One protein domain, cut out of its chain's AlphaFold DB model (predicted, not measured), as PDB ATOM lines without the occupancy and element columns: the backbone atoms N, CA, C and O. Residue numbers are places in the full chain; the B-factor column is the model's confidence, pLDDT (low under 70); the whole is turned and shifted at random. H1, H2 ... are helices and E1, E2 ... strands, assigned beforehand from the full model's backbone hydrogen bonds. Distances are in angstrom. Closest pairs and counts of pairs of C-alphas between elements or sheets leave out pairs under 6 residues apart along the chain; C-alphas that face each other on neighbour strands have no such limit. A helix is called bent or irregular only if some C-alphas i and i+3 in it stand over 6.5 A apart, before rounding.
ATOM      1  N   TYR A  15     -38.360  25.776  49.921       88.75
ATOM      2  CA  TYR A  15     -38.012  24.385  49.648       88.75
ATOM      3  C   TYR A  15     -38.234  24.038  48.175       88.75
ATOM      4  O   TYR A  15     -39.244  24.414  47.578       88.75
ATOM      5  N   GLY A  16     -37.299  23.271  47.614       90.12
ATOM      6  CA  GLY A  16     -37.366  22.820  46.228       90.12
ATOM      7  C   GLY A  16     -36.766  23.790  45.215       90.12
ATOM      8  O   GLY A  16     -36.836  23.486  44.028       90.12
ATOM      9  N   VAL A  17     -36.157  24.905  45.644       94.88
ATOM     10  CA  VAL A  17     -35.272  25.679  44.763       94.88
ATOM     11  C   VAL A  17     -34.039  24.818  44.437       94.88
ATOM     12  O   VAL A  17     -33.332  24.405  45.361       94.88
ATOM     13  N   PRO A  18     -33.781  24.510  43.155       94.56
ATOM     14  CA  PRO A  18     -32.587  23.801  42.715       94.56
ATOM     15  C   PRO A  18     -31.287  24.513  43.120       94.56
ATOM     16  O   PRO A  18     -31.201  25.742  43.106       94.56
ATOM     17  N   ILE A  19     -30.263  23.734  43.482       93.88
ATOM     18  CA  ILE A  19     -28.993  24.263  44.008       93.88
ATOM     19  C   ILE A  19     -28.210  25.080  42.975       93.88
ATOM     20  O   ILE A  19     -27.501  26.011  43.340       93.88
ATOM     21  N   ASP A  20     -28.371  24.767  41.693       95.69
ATOM     22  CA  ASP A  20     -27.844  25.520  40.557       95.69
ATOM     23  C   ASP A  20     -28.451  26.924  40.484       95.69
ATOM     24  O   ASP A  20     -27.709  27.890  40.354       95.69
ATOM     25  N   ILE A  21     -29.766  27.071  40.685       97.06
ATOM     26  CA  ILE A  21     -30.415  28.394  40.731       97.06
ATOM     27  C   ILE A  21     -29.906  29.216  41.926       97.06
ATOM     28  O   ILE A  21     -29.719  30.428  41.810       97.06
ATOM     29  N   ILE A  22     -29.666  28.569  43.072       96.69
ATOM     30  CA  ILE A  22     -29.074  29.224  44.251       96.69
ATOM     31  C   ILE A  22     -27.634  29.658  43.947       96.69
ATOM     32  O   ILE A  22     -27.267  30.793  44.245       96.69
ATOM     33  N   GLY A  23     -26.837  28.785  43.324       97.06
ATOM     34  CA  GLY A  23     -25.465  29.081  42.905       97.06
ATOM     35  C   GLY A  23     -25.394  30.265  41.942       97.06
ATOM     36  O   GLY A  23     -24.637  31.201  42.175       97.06
ATOM     37  N   GLU A  24     -26.260  30.293  40.929       97.94
ATOM     38  CA  GLU A  24     -26.362  31.417  39.994       97.94
ATOM     39  C   GLU A  24     -26.702  32.741  40.703       97.94
ATOM     40  O   GLU A  24     -26.223  33.795  40.289       97.94
ATOM     41  N   ALA A  25     -27.527  32.716  41.755       97.81
ATOM     42  CA  ALA A  25     -27.835  33.916  42.532       97.81
ATOM     43  C   ALA A  25     -26.622  34.398  43.349       97.81
ATOM     44  O   ALA A  25     -26.343  35.595  43.348       97.81
ATOM     45  N   LEU A  26     -25.883  33.480  43.982       98.00
ATOM     46  CA  LEU A  26     -24.651  33.781  44.726       98.00
ATOM     47  C   LEU A  26     -23.541  34.357  43.830       98.00
ATOM     48  O   LEU A  26     -22.747  35.171  44.281       98.00
ATOM     49  N   GLU A  27     -23.474  33.942  42.563       97.94
ATOM     50  CA  GLU A  27     -22.492  34.464  41.602       97.94
ATOM     51  C   GLU A  27     -22.858  35.852  41.051       97.94
ATOM     52  O   GLU A  27     -21.982  36.598  40.613       97.94
ATOM     53  N   ARG A  28     -24.155  36.184  41.009       98.06
ATOM     54  CA  ARG A  28     -24.671  37.392  40.342       98.06
ATOM     55  C   ARG A  28     -24.914  38.568  41.275       98.06
ATOM     56  O   ARG A  28     -24.931  39.699  40.789       98.06
ATOM     57  N   PHE A  29     -25.175  38.303  42.547       98.25
ATOM     58  CA  PHE A  29     -25.601  39.305  43.521       98.25
ATOM     59  C   PHE A  29     -24.694  39.263  44.741       98.25
ATOM     60  O   PHE A  29     -24.167  38.206  45.088       98.25
ATOM     61  N   ASP A  30     -24.541  40.404  45.404       98.00
ATOM     62  CA  ASP A  30     -23.736  40.506  46.622       98.00
ATOM     63  C   ASP A  30     -24.538  39.993  47.828       98.00
ATOM     64  O   ASP A  30     -25.109  40.741  48.626       98.00
ATOM     65  N   VAL A  31     -24.666  38.667  47.886       97.69
ATOM     66  CA  VAL A  31     -25.371  37.929  48.933       97.69
ATOM     67  C   VAL A  31     -24.552  36.721  49.380       97.69
ATOM     68  O   VAL A  31     -23.857  36.085  48.592       97.69
ATOM     69  N   ILE A  32     -24.675  36.359  50.655       96.81
ATOM     70  CA  ILE A  32     -24.002  35.203  51.257       96.81
ATOM     71  C   ILE A  32     -25.019  34.151  51.718       96.81
ATOM     72  O   ILE A  32     -26.135  34.505  52.109       96.81
ATOM     73  N   PRO A  33     -24.674  32.851  51.701       95.75
ATOM     74  CA  PRO A  33     -25.564  31.812  52.198       95.75
ATOM     75  C   PRO A  33     -25.651  31.845  53.729       95.75
ATOM     76  O   PRO A  33     -24.660  32.094  54.420       95.75
ATOM     77  N   GLY A  34     -26.829  31.540  54.265       93.19
ATOM     78  CA  GLY A  34     -27.072  31.481  55.702       93.19
ATOM     79  C   GLY A  34     -28.234  30.566  56.072       93.19
ATOM     80  O   GLY A  34     -28.769  29.835  55.239       93.19
ATOM     81  N   TYR A  35     -28.613  30.622  57.347       92.38
ATOM     82  CA  TYR A  35     -29.747  29.895  57.906       92.38
ATOM     83  C   TYR A  35     -30.530  30.818  58.837       92.38
ATOM     84  O   TYR A  35     -29.945  31.443  59.729       92.38
ATOM     85  N   ALA A  36     -31.846  30.905  58.637       89.31
ATOM     86  CA  ALA A  36     -32.715  31.722  59.474       89.31
ATOM     87  C   ALA A  36     -32.699  31.187  60.910       89.31
ATOM     88  O   ALA A  36     -32.935  29.999  61.127       89.31
ATOM     89  N   ASP A  37     -32.413  32.058  61.878       86.69
ATOM     90  CA  ASP A  37     -32.354  31.725  63.310       86.69
ATOM     91  C   ASP A  37     -31.401  30.558  63.656       86.69
ATOM     92  O   ASP A  37     -31.549  29.909  64.691       86.69
ATOM     93  N   GLY A  38     -30.424  30.264  62.787       81.75
ATOM     94  CA  GLY A  38     -29.532  29.108  62.936       81.75
ATOM     95  C   GLY A  38     -30.196  27.751  62.668       81.75
ATOM     96  O   GLY A  38     -29.590  26.716  62.938       81.75
ATOM     97  N   ASP A  39     -31.421  27.728  62.138       88.06
ATOM     98  CA  ASP A  39     -32.103  26.500  61.737       88.06
ATOM     99  C   ASP A  39     -31.619  26.056  60.351       88.06
ATOM    100  O   ASP A  39     -32.007  26.623  59.328       88.06
ATOM    101  N   GLU A  40     -30.807  24.997  60.312       85.94
ATOM    102  CA  GLU A  40     -30.278  24.396  59.077       85.94
ATOM    103  C   GLU A  40     -31.368  23.998  58.065       85.94
ATOM    104  O   GLU A  40     -31.105  23.840  56.873       85.94
ATOM    105  N   ARG A  41     -32.622  23.854  58.511       87.75
ATOM    106  CA  ARG A  41     -33.766  23.547  57.641       87.75
ATOM    107  C   ARG A  41     -34.281  24.778  56.900       87.75
ATOM    108  O   ARG A  41     -35.094  24.639  55.994       87.75
ATOM    109  N   ARG A  42     -33.845  25.981  57.271       89.75
ATOM    110  CA  ARG A  42     -34.347  27.258  56.751       89.75
ATOM    111  C   ARG A  42     -33.217  28.044  56.082       89.75
ATOM    112  O   ARG A  42     -32.790  29.061  56.626       89.75
ATOM    113  N   VAL A  52     -30.753  41.385  48.136       97.75
ATOM    114  CA  VAL A  52     -31.705  40.297  48.425       97.75
ATOM    115  C   VAL A  52     -32.987  40.419  47.600       97.75
ATOM    116  O   VAL A  52     -33.595  39.408  47.243       97.75
ATOM    117  N   THR A  53     -33.402  41.638  47.241       98.19
ATOM    118  CA  THR A  53     -34.561  41.849  46.363       98.19
ATOM    119  C   THR A  53     -34.251  41.413  44.934       98.19
ATOM    120  O   THR A  53     -35.048  40.672  44.350       98.19
ATOM    121  N   LYS A  54     -33.079  41.777  44.400       98.38
ATOM    122  CA  LYS A  54     -32.608  41.308  43.087       98.38
ATOM    123  C   LYS A  54     -32.494  39.781  43.044       98.38
ATOM    124  O   LYS A  54     -33.005  39.155  42.111       98.38
ATOM    125  N   ALA A  55     -31.914  39.169  44.080       98.31
ATOM    126  CA  ALA A  55     -31.810  37.717  44.201       98.31
ATOM    127  C   ALA A  55     -33.192  37.043  44.234       98.31
ATOM    128  O   ALA A  55     -33.429  36.075  43.508       98.31
ATOM    129  N   LYS A  56     -34.146  37.582  45.007       98.12
ATOM    130  CA  LYS A  56     -35.533  37.085  45.068       98.12
ATOM    131  C   LYS A  56     -36.204  37.090  43.696       98.12
ATOM    132  O   LYS A  56     -36.819  36.097  43.305       98.12
ATOM    133  N   GLU A  57     -36.104  38.199  42.968       98.25
ATOM    134  CA  GLU A  57     -36.699  38.334  41.635       98.25
ATOM    135  C   GLU A  57     -36.054  37.384  40.622       98.25
ATOM    136  O   GLU A  57     -36.757  36.747  39.829       98.25
ATOM    137  N   TYR A  58     -34.730  37.233  40.688       98.06
ATOM    138  CA  TYR A  58     -33.986  36.289  39.864       98.06
ATOM    139  C   TYR A  58     -34.435  34.846  40.100       98.06
ATOM    140  O   TYR A  58     -34.836  34.172  39.149       98.06
ATOM    141  N   ILE A  59     -34.418  34.397  41.360       97.62
ATOM    142  CA  ILE A  59     -34.802  33.035  41.749       97.62
ATOM    143  C   ILE A  59     -36.234  32.757  41.301       97.62
ATOM    144  O   ILE A  59     -36.499  31.721  40.699       97.62
ATOM    145  N   TYR A  60     -37.158  33.695  41.522       96.94
ATOM    146  CA  TYR A  60     -38.545  33.543  41.093       96.94
ATOM    147  C   TYR A  60     -38.675  33.341  39.578       96.94
ATOM    148  O   TYR A  60     -39.385  32.436  39.130       96.94
ATOM    149  N   ARG A  61     -37.985  34.161  38.775       97.75
ATOM    150  CA  ARG A  61     -37.998  34.031  37.313       97.75
ATOM    151  C   ARG A  61     -37.386  32.703  36.869       97.75
ATOM    152  O   ARG A  61     -38.009  31.985  36.091       97.75
ATOM    153  N   ARG A  62     -36.212  32.351  37.396       96.75
ATOM    154  CA  ARG A  62     -35.499  31.128  37.011       96.75
ATOM    155  C   ARG A  62     -36.263  29.868  37.422       96.75
ATOM    156  O   ARG A  62     -36.332  28.923  36.647       96.75
ATOM    157  N   MET A  63     -36.936  29.883  38.574       95.50
ATOM    158  CA  MET A  63     -37.836  28.805  39.000       95.50
ATOM    159  C   MET A  63     -38.996  28.593  38.027       95.50
ATOM    160  O   MET A  63     -39.330  27.450  37.717       95.50
ATOM    161  N   LYS A  64     -39.607  29.668  37.507       95.12
ATOM    162  CA  LYS A  64     -40.661  29.544  36.485       95.12
ATOM    163  C   LYS A  64     -40.146  28.880  35.213       95.12
ATOM    164  O   LYS A  64     -40.820  28.013  34.664       95.12
ATOM    165  N   GLU A  65     -38.966  29.285  34.755       94.62
ATOM    166  CA  GLU A  65     -38.323  28.700  33.576       94.62
ATOM    167  C   GLU A  65     -37.998  27.222  33.802       94.62
ATOM    168  O   GLU A  65     -38.361  26.389  32.974       94.62
ATOM    169  N   TYR A  66     -37.409  26.894  34.954       92.19
ATOM    170  CA  TYR A  66     -37.070  25.530  35.354       92.19
ATOM    171  C   TYR A  66     -38.302  24.613  35.392       92.19
ATOM    172  O   TYR A  66     -38.289  23.519  34.829       92.19
ATOM    173  N   ILE A  67     -39.410  25.069  35.984       91.62
ATOM    174  CA  ILE A  67     -40.673  24.316  35.993       91.62
ATOM    175  C   ILE A  67     -41.186  24.105  34.563       91.62
ATOM    176  O   ILE A  67     -41.498  22.976  34.187       91.62
ATOM    177  N   ALA A  68     -41.193  25.151  33.732       92.00
ATOM    178  CA  ALA A  68     -41.629  25.043  32.341       92.00
ATOM    179  C   ALA A  68     -40.728  24.115  31.500       92.00
ATOM    180  O   ALA A  68     -41.187  23.491  30.541       92.00
ATOM    181  N   GLU A  69     -39.431  24.032  31.800       90.00
ATOM    182  CA  GLU A  69     -38.500  23.067  31.198       90.00
ATOM    183  C   GLU A  69     -38.826  21.632  31.622       90.00
ATOM    184  O   GLU A  69     -38.896  20.746  30.767       90.00
ATOM    185  N   MET A  70     -39.094  21.400  32.911       86.88
ATOM    186  CA  MET A  70     -39.491  20.083  33.421       86.88
ATOM    187  C   MET A  70     -40.813  19.592  32.818       86.88
ATOM    188  O   MET A  70     -40.934  18.414  32.471       86.88
ATOM    189  N   GLU A  71     -41.794  20.482  32.662       86.19
ATOM    190  CA  GLU A  71     -43.085  20.163  32.045       86.19
ATOM    191  C   GLU A  71     -42.929  19.795  30.564       86.19
ATOM    192  O   GLU A  71     -43.491  18.798  30.110       86.19
ATOM    193  N   ARG A  72     -42.096  20.535  29.818       84.38
ATOM    194  CA  ARG A  72     -41.777  20.229  28.410       84.38
ATOM    195  C   ARG A  72     -40.980  18.935  28.251       84.38
ATOM    196  O   ARG A  72     -41.179  18.209  27.281       84.38
ATOM    197  N   GLY A  73     -40.076  18.652  29.187       75.25
ATOM    198  CA  GLY A  73     -39.206  17.474  29.176       75.25
ATOM    199  C   GLY A  73     -39.863  16.181  29.663       75.25
ATOM    200  O   GLY A  73     -39.191  15.148  29.690       75.25
TER     201      GLY A  73
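What this domain is: This is residues 15 to 42 and 52 to 73 of the 79 residues of an uncharacterized protein of Candidatus Syntrophoarchaeum butanivorans (UniProt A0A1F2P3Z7). What shape does a reader meet first? The long helix H2 has the shorter helix H1 packed slantwise on its residues 55 to 63, the two running opposite ways, while the single strand E1 runs off from the end of H1 and leads into a loop. Residues 67 to 73 stick out at one end of the whole and residues 35 to 40 at the other. What is it made of? The printed part has 50 residues with two named helices and one named strand, in the order H1, E1, H2; it is mostly helix, and E1 pairs with no named strand. How compact is it? It is only just loose, close to compact, with a radius of gyration of the C-alphas of 12.1 A, and it is elongated, with spans of 37 by 23 by 15 A.

How they stand to each other: How do the two helices meet? H2, residues 52 to 72, touches H1, residues 19 to 28, with its residues 55 to 63 alone; their closest C-alphas are those of Ala 55 and Ala 25, 5.7 A apart. They run opposite ways at a steep tilt of 39 degrees. Where is the strand? E1, residues 31 to 35, has its C-alpha closest to H1 at Ile 32, 6.7 A from that of Leu 26. Its closest C-alpha to H2 is that of Val 31, 6.8 A from that of Val 52, while the centres of E1 and H2 are 18.6 A apart. What do the helix backbones show? In H1 and H2 every O i to N i+4 pair is within hydrogen-bond range, and neither helix is bent.

Where its parts are: Where does the longest helix lie? H2 begins with C-alpha 52 at (-31.705, 40.297, 48.425) and ends with C-alpha 72 at (-41.777, 20.229, 28.410), 30.1 A away. Where are the other two elements? H1 begins with C-alpha 19 at (-28.993, 24.263, 44.008) and measures 14.3 A from first to last C-alpha. E1 measures 12.8 A from C-alpha 31 to C-alpha 35.

The domain as a whole: How far does it reach? The two C-alphas farthest apart are those of Asp 37 and Arg 72, at 37.9 A. Residues 35 to 40 and residues 67 to 73, of which 67 to 72 belong to H2, stand free; without them the body spans 23 by 23 by 15 A. Is the printed part unbroken? Residues 43 to 51 are not printed, and C-alphas 42 and 52 are 15.7 A apart across the cut, in the link from E1 to H2; the link from H1 to E1 is tight. How confident is the model? The mean pLDDT of the printed part is 93.6, and no printed residue is under 70.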